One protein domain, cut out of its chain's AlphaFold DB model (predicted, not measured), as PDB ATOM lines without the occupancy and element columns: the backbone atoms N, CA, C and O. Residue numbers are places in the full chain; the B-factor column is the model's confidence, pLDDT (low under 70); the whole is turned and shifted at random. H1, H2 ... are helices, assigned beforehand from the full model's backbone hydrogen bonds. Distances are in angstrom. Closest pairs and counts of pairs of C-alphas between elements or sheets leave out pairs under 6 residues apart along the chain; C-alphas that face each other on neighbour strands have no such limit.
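Overview. This is residues 426 to 505 of the 581 residues of an uncharacterized protein of Mycoplasma crocodyli (strain ATCC 51981 / MP145) (UniProt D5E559). A long helix, H4, runs along much of a loose, elongated frame; near its far end H2, one half of the short helical hairpin H1 and H2, packs on its residues 494 to 501, and at its start H3 turns off it as a corner. The link from H2 to H3, residues 455 to 464, closes the frame on the other side, leaving the space between it, H3 and the first part of H4 empty; residues 452 to 458, 473 to 479 and 481 to 486 stand free. The printed part has 80 residues with four named helices, H1 to H4 in chain order, and no named strand: all helix. It is loose, with a radius of gyration of the C-alphas of 16.6 A and spans of 51 by 20 by 17 A.

Arrangement. H4, residues 480 to 505, touches H2, residues 440 to 454, with its residues 494 to 501 alone; the closest C-alphas, Ile 444 and Val 498, are 6.8 A apart. They run opposite ways at a shallow tilt of 33 degrees, only just short of steep. H1, residues 426 to 434, forms a hairpin with H2 at a shallow tilt of 8 degrees, closest at the C-alphas of Leu 427 and Met 447, 6.9 A. H1 is close to H4 but not clearly touching. H3, residues 465 to 477, is about perpendicular to H4 at 74 degrees and close but not clearly touching, with the C-alphas of Ser 475 and Lys 481 7.6 A apart. H3 is apart from H1 and H2. Every O i to N i+4 pair is within hydrogen-bond range in H1, H3 and H4; in H2, 10 of 11 are.

Along the chain. H4 is 36.9 A long and ends at C-alpha 505 (2.268, 36.160, 24.263). H2 measures 21.2 A, H3 18.4 A and H1 12.1 A, beginning at C-alpha 426 (-1.307, 29.197, -1.264).

Size, cuts and confidence. The C-alphas of Lys 438 and Val 466 are the two farthest apart, 51.9 A. The printed part has no cut and no long link. Mean pLDDT of the printed part is 71.6; 37 residues are under 70, among them residues 431 to 461.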
ATOM      1  N   LEU A 426      -2.648  29.744  -1.140       82.19
ATOM      2  CA  LEU A 426      -1.307  29.197  -1.264       82.19
ATOM      3  C   LEU A 426      -0.326  29.779  -0.235       82.19
ATOM      4  O   LEU A 426       0.407  29.010   0.385       82.19
ATOM      5  N   LEU A 427      -0.328  31.093   0.012       75.06
ATOM      6  CA  LEU A 427       0.512  31.721   1.044       75.06
ATOM      7  C   LEU A 427       0.188  31.190   2.441       75.06
ATOM      8  O   LEU A 427       1.093  30.980   3.250       75.06
ATOM      9  N   ILE A 428      -1.092  30.938   2.719       71.81
ATOM     10  CA  ILE A 428      -1.544  30.368   3.990       71.81
ATOM     11  C   ILE A 428      -1.053  28.926   4.120       71.81
ATOM     12  O   ILE A 428      -0.498  28.548   5.153       71.81
ATOM     13  N   HIS A 429      -1.186  28.129   3.061       75.06
ATOM     14  CA  HIS A 429      -0.723  26.745   3.043       75.06
ATOM     15  C   HIS A 429       0.810  26.629   3.174       75.06
ATOM     16  O   HIS A 429       1.307  25.923   4.058       75.06
ATOM     17  N   GLU A 430       1.576  27.371   2.361       73.25
ATOM     18  CA  GLU A 430       3.045  27.464   2.447       73.25
ATOM     19  C   GLU A 430       3.477  27.963   3.838       73.25
ATOM     20  O   GLU A 430       4.406  27.436   4.460       73.25
ATOM     21  N   GLY A 431       2.751  28.947   4.361       65.38
ATOM     22  CA  GLY A 431       2.926  29.501   5.689       65.38
ATOM     23  C   GLY A 431       2.751  28.490   6.812       65.38
ATOM     24  O   GLY A 431       3.602  28.396   7.700       65.38
ATOM     25  N   MET A 432       1.689  27.686   6.762       65.38
ATOM     26  CA  MET A 432       1.419  26.631   7.737       65.38
ATOM     27  C   MET A 432       2.523  25.574   7.759       65.38
ATOM     28  O   MET A 432       2.999  25.221   8.844       65.38
ATOM     29  N   ILE A 433       2.974  25.116   6.588       64.38
ATOM     30  CA  ILE A 433       4.051  24.123   6.465       64.38
ATOM     31  C   ILE A 433       5.351  24.663   7.078       64.38
ATOM     32  O   ILE A 433       5.983  23.994   7.903       64.38
ATOM     33  N   ASN A 434       5.712  25.904   6.745       61.16
ATOM     34  CA  ASN A 434       6.960  26.526   7.190       61.16
ATOM     35  C   ASN A 434       6.926  26.992   8.656       61.16
ATOM     36  O   ASN A 434       7.964  27.027   9.320       61.16
ATOM     37  N   SER A 435       5.740  27.262   9.214       55.09
ATOM     38  CA  SER A 435       5.542  27.696  10.607       55.09
ATOM     39  C   SER A 435       5.989  26.673  11.665       55.09
ATOM     40  O   SER A 435       6.083  27.007  12.848       55.09
ATOM     41  N   LYS A 436       6.322  25.432  11.278       54.75
ATOM     42  CA  LYS A 436       7.004  24.473  12.166       54.75
ATOM     43  C   LYS A 436       8.389  24.975  12.620       54.75
ATOM     44  O   LYS A 436       8.886  24.507  13.641       54.75
ATOM     45  N   LYS A 437       8.991  25.960  11.935       49.28
ATOM     46  CA  LYS A 437      10.292  26.559  12.280       49.28
ATOM     47  C   LYS A 437      10.138  27.904  13.022       49.28
ATOM     48  O   LYS A 437       9.857  28.938  12.434       49.28
ATOM     49  N   LYS A 438      10.334  27.849  14.345       46.81
ATOM     50  CA  LYS A 438      10.665  28.887  15.358       46.81
ATOM     51  C   LYS A 438       9.990  30.282  15.407       46.81
ATOM     52  O   LYS A 438       9.900  30.773  16.523       46.81
ATOM     53  N   ASN A 439       9.429  30.895  14.359       54.69
ATOM     54  CA  ASN A 439       8.846  32.257  14.440       54.69
ATOM     55  C   ASN A 439       7.440  32.371  13.817       54.69
ATOM     56  O   ASN A 439       7.242  32.999  12.781       54.69
ATOM     57  N   LYS A 440       6.437  31.781  14.484       61.00
ATOM     58  CA  LYS A 440       5.042  31.747  13.999       61.00
ATOM     59  C   LYS A 440       4.369  33.124  13.907       61.00
ATOM     60  O   LYS A 440       3.647  33.359  12.954       61.00
ATOM     61  N   LEU A 441       4.600  34.028  14.861       58.91
ATOM     62  CA  LEU A 441       3.870  35.308  14.957       58.91
ATOM     63  C   LEU A 441       4.189  36.257  13.792       58.91
ATOM     64  O   LEU A 441       3.285  36.679  13.087       58.91
ATOM     65  N   ILE A 442       5.480  36.478  13.522       62.44
ATOM     66  CA  ILE A 442       5.953  37.338  12.422       62.44
ATOM     67  C   ILE A 442       5.516  36.776  11.062       62.44
ATOM     68  O   ILE A 442       5.152  37.524  10.157       62.44
ATOM     69  N   ALA A 443       5.531  35.448  10.914       61.12
ATOM     70  CA  ALA A 443       5.072  34.792   9.697       61.12
ATOM     71  C   ALA A 443       3.568  35.023   9.472       61.12
ATOM     72  O   ALA A 443       3.170  35.386   8.370       61.12
ATOM     73  N   ILE A 444       2.752  34.877  10.519       63.34
ATOM     74  CA  ILE A 444       1.300  35.071  10.447       63.34
ATOM     75  C   ILE A 444       0.941  36.554  10.219       63.34
ATOM     76  O   ILE A 444       0.073  36.850   9.403       63.34
ATOM     77  N   GLU A 445       1.633  37.501  10.857       64.06
ATOM     78  CA  GLU A 445       1.441  38.941  10.613       64.06
ATOM     79  C   GLU A 445       1.825  39.342   9.184       64.06
ATOM     80  O   GLU A 445       1.105  40.101   8.533       64.06
ATOM     81  N   LYS A 446       2.926  38.788   8.655       66.06
ATOM     82  CA  LYS A 446       3.316  38.981   7.254       66.06
ATOM     83  C   LYS A 446       2.262  38.411   6.303       66.06
ATOM     84  O   LYS A 446       1.925  39.076   5.332       66.06
ATOM     85  N   MET A 447       1.707  37.232   6.598       64.19
ATOM     86  CA  MET A 447       0.610  36.646   5.813       64.19
ATOM     87  C   MET A 447      -0.629  37.540   5.826       64.19
ATOM     88  O   MET A 447      -1.189  37.790   4.767       64.19
ATOM     89  N   ASN A 448      -1.011  38.081   6.987       63.84
ATOM     90  CA  ASN A 448      -2.153  38.991   7.093       63.84
ATOM     91  C   ASN A 448      -1.925  40.300   6.307       63.84
ATOM     92  O   ASN A 448      -2.827  40.816   5.652       63.84
ATOM     93  N   LYS A 449      -0.691  40.821   6.306       65.94
ATOM     94  CA  LYS A 449      -0.327  42.015   5.530       65.94
ATOM     95  C   LYS A 449      -0.330  41.767   4.019       65.94
ATOM     96  O   LYS A 449      -0.808  42.619   3.278       65.94
ATOM     97  N   GLU A 450       0.211  40.638   3.557       61.34
ATOM     98  CA  GLU A 450       0.157  40.269   2.133       61.34
ATOM     99  C   GLU A 450      -1.285  39.972   1.690       61.34
ATOM    100  O   GLU A 450      -1.676  40.365   0.596       61.34
ATOM    101  N   PHE A 451      -2.109  39.400   2.573       59.41
ATOM    102  CA  PHE A 451      -3.539  39.194   2.340       59.41
ATOM    103  C   PHE A 451      -4.324  40.509   2.168       59.41
ATOM    104  O   PHE A 451      -5.169  40.634   1.279       59.41
ATOM    105  N   GLY A 452      -4.015  41.537   2.964       58.22
ATOM    106  CA  GLY A 452      -4.629  42.860   2.804       58.22
ATOM    107  C   GLY A 452      -4.376  43.493   1.427       58.22
ATOM    108  O   GLY A 452      -5.177  44.308   0.976       58.22
ATOM    109  N   LYS A 453      -3.301  43.096   0.728       58.12
ATOM    110  CA  LYS A 453      -2.995  43.564  -0.635       58.12
ATOM    111  C   LYS A 453      -3.760  42.802  -1.718       58.12
ATOM    112  O   LYS A 453      -3.979  43.346  -2.794       58.12
ATOM    113  N   THR A 454      -4.157  41.558  -1.460       56.50
ATOM    114  CA  THR A 454      -4.865  40.718  -2.436       56.50
ATOM    115  C   THR A 454      -6.351  41.088  -2.569       56.50
ATOM    116  O   THR A 454      -6.946  40.887  -3.622       56.50
ATOM    117  N   LEU A 455      -6.949  41.742  -1.572       53.06
ATOM    118  CA  LEU A 455      -8.370  42.145  -1.536       53.06
ATOM    119  C   LEU A 455      -8.785  43.309  -2.471       53.06
ATOM    120  O   LEU A 455      -9.904  43.802  -2.362       53.06
ATOM    121  N   LEU A 456      -7.921  43.758  -3.387       53.69
ATOM    122  CA  LEU A 456      -8.170  44.941  -4.228       53.69
ATOM    123  C   LEU A 456      -9.161  44.727  -5.389       53.69
ATOM    124  O   LEU A 456      -9.587  45.706  -5.994       53.69
ATOM    125  N   TYR A 457      -9.552  43.488  -5.694       60.19
ATOM    126  CA  TYR A 457     -10.388  43.170  -6.858       60.19
ATOM    127  C   TYR A 457     -11.852  42.976  -6.441       60.19
ATOM    128  O   TYR A 457     -12.289  41.864  -6.139       60.19
ATOM    129  N   GLN A 458     -12.588  44.085  -6.345       55.94
ATOM    130  CA  GLN A 458     -13.999  44.099  -5.948       55.94
ATOM    131  C   GLN A 458     -14.939  43.799  -7.123       55.94
ATOM    132  O   GLN A 458     -14.628  44.073  -8.274       55.94
ATOM    133  N   SER A 459     -16.108  43.238  -6.813       54.50
ATOM    134  CA  SER A 459     -17.270  43.169  -7.707       54.50
ATOM    135  C   SER A 459     -17.793  44.580  -8.009       54.50
ATOM    136  O   SER A 459     -17.832  45.396  -7.088       54.50
ATOM    137  N   ASN A 460     -18.241  44.833  -9.247       62.88
ATOM    138  CA  ASN A 460     -18.696  46.130  -9.797       62.88
ATOM    139  C   ASN A 460     -17.598  47.012 -10.408       62.88
ATOM    140  O   ASN A 460     -17.528  48.209 -10.137       62.88
ATOM    141  N   VAL A 461     -16.742  46.417 -11.241       68.19
ATOM    142  CA  VAL A 461     -15.705  47.149 -11.993       68.19
ATOM    143  C   VAL A 461     -16.255  47.738 -13.295       68.19
ATOM    144  O   VAL A 461     -15.714  48.717 -13.790       68.19
ATOM    145  N   PHE A 462     -17.329  47.167 -13.844       77.06
ATOM    146  CA  PHE A 462     -17.835  47.540 -15.165       77.06
ATOM    147  C   PHE A 462     -18.865  48.664 -15.089       77.06
ATOM    148  O   PHE A 462     -19.724  48.687 -14.204       77.06
ATOM    149  N   ARG A 463     -18.818  49.577 -16.064       76.25
ATOM    150  CA  ARG A 463     -19.702  50.746 -16.114       76.25
ATOM    151  C   ARG A 463     -21.149  50.377 -16.438       76.25
ATOM    152  O   ARG A 463     -22.074  51.052 -15.984       76.25
ATOM    153  N   TYR A 464     -21.351  49.329 -17.235       79.31
ATOM    154  CA  TYR A 464     -22.666  48.899 -17.707       79.31
ATOM    155  C   TYR A 464     -23.162  47.652 -16.973       79.31
ATOM    156  O   TYR A 464     -22.434  46.679 -16.790       79.31
ATOM    157  N   SER A 465     -24.449  47.647 -16.623       83.19
ATOM    158  CA  SER A 465     -25.091  46.545 -15.894       83.19
ATOM    159  C   SER A 465     -25.083  45.223 -16.662       83.19
ATOM    160  O   SER A 465     -24.850  44.180 -16.065       83.19
ATOM    161  N   VAL A 466     -25.297  45.263 -17.980       85.75
ATOM    162  CA  VAL A 466     -25.280  44.077 -18.858       85.75
ATOM    163  C   VAL A 466     -23.918  43.380 -18.824       85.75
ATOM    164  O   VAL A 466     -23.817  42.157 -18.814       85.75
ATOM    165  N   VAL A 467     -22.859  44.174 -18.745       83.88
ATOM    166  CA  VAL A 467     -21.479  43.695 -18.730       83.88
ATOM    167  C   VAL A 467     -21.128  43.120 -17.369       83.88
ATOM    168  O   VAL A 467     -20.549  42.040 -17.288       83.88
ATOM    169  N   GLN A 468     -21.539  43.808 -16.301       86.44
ATOM    170  CA  GLN A 468     -21.420  43.277 -14.950       86.44
ATOM    171  C   GLN A 468     -22.167  41.943 -14.818       86.44
ATOM    172  O   GLN A 468     -21.615  40.992 -14.276       86.44
ATOM    173  N   TYR A 469     -23.369  41.840 -15.388       88.81
ATOM    174  CA  TYR A 469     -24.146  40.605 -15.399       88.81
ATOM    175  C   TYR A 469     -23.421  39.467 -16.132       88.81
ATOM    176  O   TYR A 469     -23.319  38.361 -15.600       88.81
ATOM    177  N   LEU A 470     -22.842  39.735 -17.309       89.88
ATOM    178  CA  LEU A 470     -22.019  38.751 -18.016       89.88
ATOM    179  C   LEU A 470     -20.803  38.320 -17.179       89.88
ATOM    180  O   LEU A 470     -20.517  37.129 -17.073       89.88
ATOM    181  N   ALA A 471     -20.110  39.268 -16.545       89.38
ATOM    182  CA  ALA A 471     -18.983  38.973 -15.666       89.38
ATOM    183  C   ALA A 471     -19.389  38.108 -14.460       89.38
ATOM    184  O   ALA A 471     -18.651  37.194 -14.084       89.38
ATOM    185  N   ASP A 472     -20.567  38.351 -13.883       89.44
ATOM    186  CA  ASP A 472     -21.108  37.569 -12.773       89.44
ATOM    187  C   ASP A 472     -21.438  36.132 -13.205       89.44
ATOM    188  O   ASP A 472     -21.039  35.188 -12.518       89.44
ATOM    189  N   LEU A 473     -22.059  35.949 -14.379       91.12
ATOM    190  CA  LEU A 473     -22.319  34.625 -14.963       91.12
ATOM    191  C   LEU A 473     -21.022  33.843 -15.212       91.12
ATOM    192  O   LEU A 473     -20.918  32.668 -14.851       91.12
ATOM    193  N   ILE A 474     -20.009  34.495 -15.794       92.06
ATOM    194  CA  ILE A 474     -18.693  33.880 -16.016       92.06
ATOM    195  C   ILE A 474     -18.060  33.501 -14.677       92.06
ATOM    196  O   ILE A 474     -17.579  32.379 -14.503       92.06
ATOM    197  N   SER A 475     -18.097  34.412 -13.705       89.88
ATOM    198  CA  SER A 475     -17.541  34.203 -12.372       89.88
ATOM    199  C   SER A 475     -18.202  33.032 -11.637       89.88
ATOM    200  O   SER A 475     -17.521  32.268 -10.945       89.88
ATOM    201  N   GLU A 476     -19.516  32.870 -11.782       90.69
ATOM    202  CA  GLU A 476     -20.256  31.734 -11.238       90.69
ATOM    203  C   GLU A 476     -19.807  30.423 -11.888       90.69
ATOM    204  O   GLU A 476     -19.411  29.487 -11.185       90.69
ATOM    205  N   LYS A 477     -19.798  30.364 -13.224       91.94
ATOM    206  CA  LYS A 477     -19.446  29.149 -13.976       91.94
ATOM    207  C   LYS A 477     -17.986  28.746 -13.760       91.94
ATOM    208  O   LYS A 477     -17.695  27.554 -13.695       91.94
ATOM    209  N   PHE A 478     -17.079  29.703 -13.558       89.56
ATOM    210  CA  PHE A 478     -15.672  29.451 -13.215       89.56
ATOM    211  C   PHE A 478     -15.447  29.026 -11.752       89.56
ATOM    212  O   PHE A 478     -14.310  28.722 -11.385       89.56
ATOM    213  N   GLU A 479     -16.512  28.918 -10.950       87.81
ATOM    214  CA  GLU A 479     -16.514  28.533  -9.533       87.81
ATOM    215  C   GLU A 479     -15.788  29.526  -8.599       87.81
ATOM    216  O   GLU A 479     -15.315  29.136  -7.526       87.81
ATOM    217  N   HIS A 480     -15.722  30.825  -8.926       82.50
ATOM    218  CA  HIS A 480     -15.048  31.796  -8.045       82.50
ATOM    219  C   HIS A 480     -15.678  31.876  -6.656       82.50
ATOM    220  O   HIS A 480     -14.956  32.050  -5.680       82.50
ATOM    221  N   LYS A 481     -16.994  31.668  -6.531       83.94
ATOM    222  CA  LYS A 481     -17.669  31.622  -5.224       83.94
ATOM    223  C   LYS A 481     -17.071  30.551  -4.305       83.94
ATOM    224  O   LYS A 481     -16.844  30.798  -3.124       83.94
ATOM    225  N   LYS A 482     -16.731  29.383  -4.858       85.88
ATOM    226  CA  LYS A 482     -16.073  28.301  -4.115       85.88
ATOM    227  C   LYS A 482     -14.658  28.696  -3.688       85.88
ATOM    228  O   LYS A 482     -14.246  28.395  -2.570       85.88
ATOM    229  N   LEU A 483     -13.915  29.387  -4.555       82.69
ATOM    230  CA  LEU A 483     -12.589  29.915  -4.216       82.69
ATOM    231  C   LEU A 483     -12.661  31.005  -3.139       82.69
ATOM    232  O   LEU A 483     -11.829  31.019  -2.234       82.69
ATOM    233  N   GLU A 484     -13.668  31.876  -3.183       82.38
ATOM    234  CA  GLU A 484     -13.920  32.876  -2.142       82.38
ATOM    235  C   GLU A 484     -14.223  32.230  -0.792       82.38
ATOM    236  O   GLU A 484     -13.670  32.652   0.221       82.38
ATOM    237  N   GLU A 485     -15.069  31.198  -0.760       83.44
ATOM    238  CA  GLU A 485     -15.376  30.443   0.460       83.44
ATOM    239  C   GLU A 485     -14.120  29.780   1.043       83.44
ATOM    240  O   GLU A 485     -13.855  29.905   2.242       83.44
ATOM    241  N   LEU A 486     -13.295  29.150   0.201       81.00
ATOM    242  CA  LEU A 486     -12.014  28.566   0.615       81.00
ATOM    243  C   LEU A 486     -11.030  29.626   1.130       81.00
ATOM    244  O   LEU A 486     -10.353  29.411   2.141       81.00
ATOM    245  N   SER A 487     -10.966  30.781   0.468       78.00
ATOM    246  CA  SER A 487     -10.127  31.906   0.881       78.00
ATOM    247  C   SER A 487     -10.592  32.486   2.221       78.00
ATOM    248  O   SER A 487      -9.774  32.668   3.121       78.00
ATOM    249  N   LYS A 488     -11.903  32.698   2.410       76.75
ATOM    250  CA  LYS A 488     -12.499  33.157   3.679       76.75
ATOM    251  C   LYS A 488     -12.251  32.167   4.814       76.75
ATOM    252  O   LYS A 488     -11.850  32.577   5.900       76.75
ATOM    253  N   GLY A 489     -12.428  30.867   4.571       73.19
ATOM    254  CA  GLY A 489     -12.114  29.833   5.561       73.19
ATOM    255  C   GLY A 489     -10.634  29.848   5.958       73.19
ATOM    256  O   GLY A 489     -10.296  29.763   7.140       73.19
ATOM    257  N   SER A 490      -9.743  30.043   4.982       72.19
ATOM    258  CA  SER A 490      -8.302  30.174   5.228       72.19
ATOM    259  C   SER A 490      -7.966  31.441   6.032       72.19
ATOM    260  O   SER A 490      -7.135  31.391   6.942       72.19
ATOM    261  N   GLN A 491      -8.651  32.555   5.759       69.44
ATOM    262  CA  GLN A 491      -8.518  33.808   6.507       69.44
ATOM    263  C   GLN A 491      -8.958  33.650   7.970       69.44
ATOM    264  O   GLN A 491      -8.188  33.960   8.879       69.44
ATOM    265  N   GLN A 492     -10.160  33.120   8.209       73.44
ATOM    266  CA  GLN A 492     -10.688  32.893   9.560       73.44
ATOM    267  C   GLN A 492      -9.749  32.009  10.387       73.44
ATOM    268  O   GLN A 492      -9.511  32.254  11.573       73.44
ATOM    269  N   TYR A 493      -9.157  30.998   9.749       70.75
ATOM    270  CA  TYR A 493      -8.168  30.144  10.388       70.75
ATOM    271  C   TYR A 493      -6.909  30.917  10.816       70.75
ATOM    272  O   TYR A 493      -6.421  30.727  11.934       70.75
ATOM    273  N   ILE A 494      -6.396  31.818   9.969       70.00
ATOM    274  CA  ILE A 494      -5.265  32.690  10.316       70.00
ATOM    275  C   ILE A 494      -5.601  33.621  11.473       70.00
ATOM    276  O   ILE A 494      -4.815  33.714  12.415       70.00
ATOM    277  N   GLU A 495      -6.752  34.287  11.432       70.31
ATOM    278  CA  GLU A 495      -7.180  35.204  12.492       70.31
ATOM    279  C   GLU A 495      -7.264  34.476  13.838       70.31
ATOM    280  O   GLU A 495      -6.728  34.946  14.845       70.31
ATOM    281  N   HIS A 496      -7.822  33.267  13.843       73.12
ATOM    282  CA  HIS A 496      -7.854  32.410  15.022       73.12
ATOM    283  C   HIS A 496      -6.442  32.018  15.508       73.12
ATOM    284  O   HIS A 496      -6.168  32.030  16.713       73.12
ATOM    285  N   LEU A 497      -5.500  31.723  14.603       68.56
ATOM    286  CA  LEU A 497      -4.102  31.473  14.977       68.56
ATOM    287  C   LEU A 497      -3.419  32.711  15.576       68.56
ATOM    288  O   LEU A 497      -2.689  32.564  16.564       68.56
ATOM    289  N   VAL A 498      -3.655  33.907  15.022       70.19
ATOM    290  CA  VAL A 498      -3.172  35.177  15.594       70.19
ATOM    291  C   VAL A 498      -3.704  35.332  17.010       70.19
ATOM    292  O   VAL A 498      -2.914  35.575  17.917       70.19
ATOM    293  N   GLN A 499      -5.007  35.135  17.222       72.12
ATOM    294  CA  GLN A 499      -5.648  35.268  18.533       72.12
ATOM    295  C   GLN A 499      -5.085  34.283  19.567       72.12
ATOM    296  O   GLN A 499      -4.746  34.676  20.683       72.12
ATOM    297  N   ILE A 500      -4.911  33.006  19.206       71.75
ATOM    298  CA  ILE A 500      -4.291  32.016  20.104       71.75
ATOM    299  C   ILE A 500      -2.868  32.442  20.474       71.75
ATOM    300  O   ILE A 500      -2.432  32.300  21.623       71.75
ATOM    301  N   GLN A 501      -2.105  32.922  19.496       69.62
ATOM    302  CA  GLN A 501      -0.700  33.237  19.693       69.62
ATOM    303  C   GLN A 501      -0.506  34.564  20.443       69.62
ATOM    304  O   GLN A 501       0.362  34.635  21.317       69.62
ATOM    305  N   SER A 502      -1.341  35.571  20.183       69.88
ATOM    306  CA  SER A 502      -1.379  36.819  20.945       69.88
ATOM    307  C   SER A 502      -1.767  36.534  22.397       69.88
ATOM    308  O   SER A 502      -1.031  36.935  23.295       69.88
ATOM    309  N   ALA A 503      -2.782  35.698  22.649       72.69
ATOM    310  CA  ALA A 503      -3.150  35.255  23.995       72.69
ATOM    311  C   ALA A 503      -1.991  34.542  24.720       72.69
ATOM    312  O   ALA A 503      -1.740  34.786  25.904       72.69
ATOM    313  N   ARG A 504      -1.221  33.697  24.017       67.44
ATOM    314  CA  ARG A 504      -0.002  33.072  24.568       67.44
ATOM    315  C   ARG A 504       1.085  34.094  24.892       67.44
ATOM    316  O   ARG A 504       1.750  33.948  25.918       67.44
ATOM    317  N   SER A 505       1.284  35.096  24.038       68.50
ATOM    318  CA  SER A 505       2.268  36.160  24.263       68.50
ATOM    319  C   SER A 505       1.878  37.042  25.454       68.50
ATOM    320  O   SER A 505       2.685  37.202  26.366       68.50
TER     321      SER A 505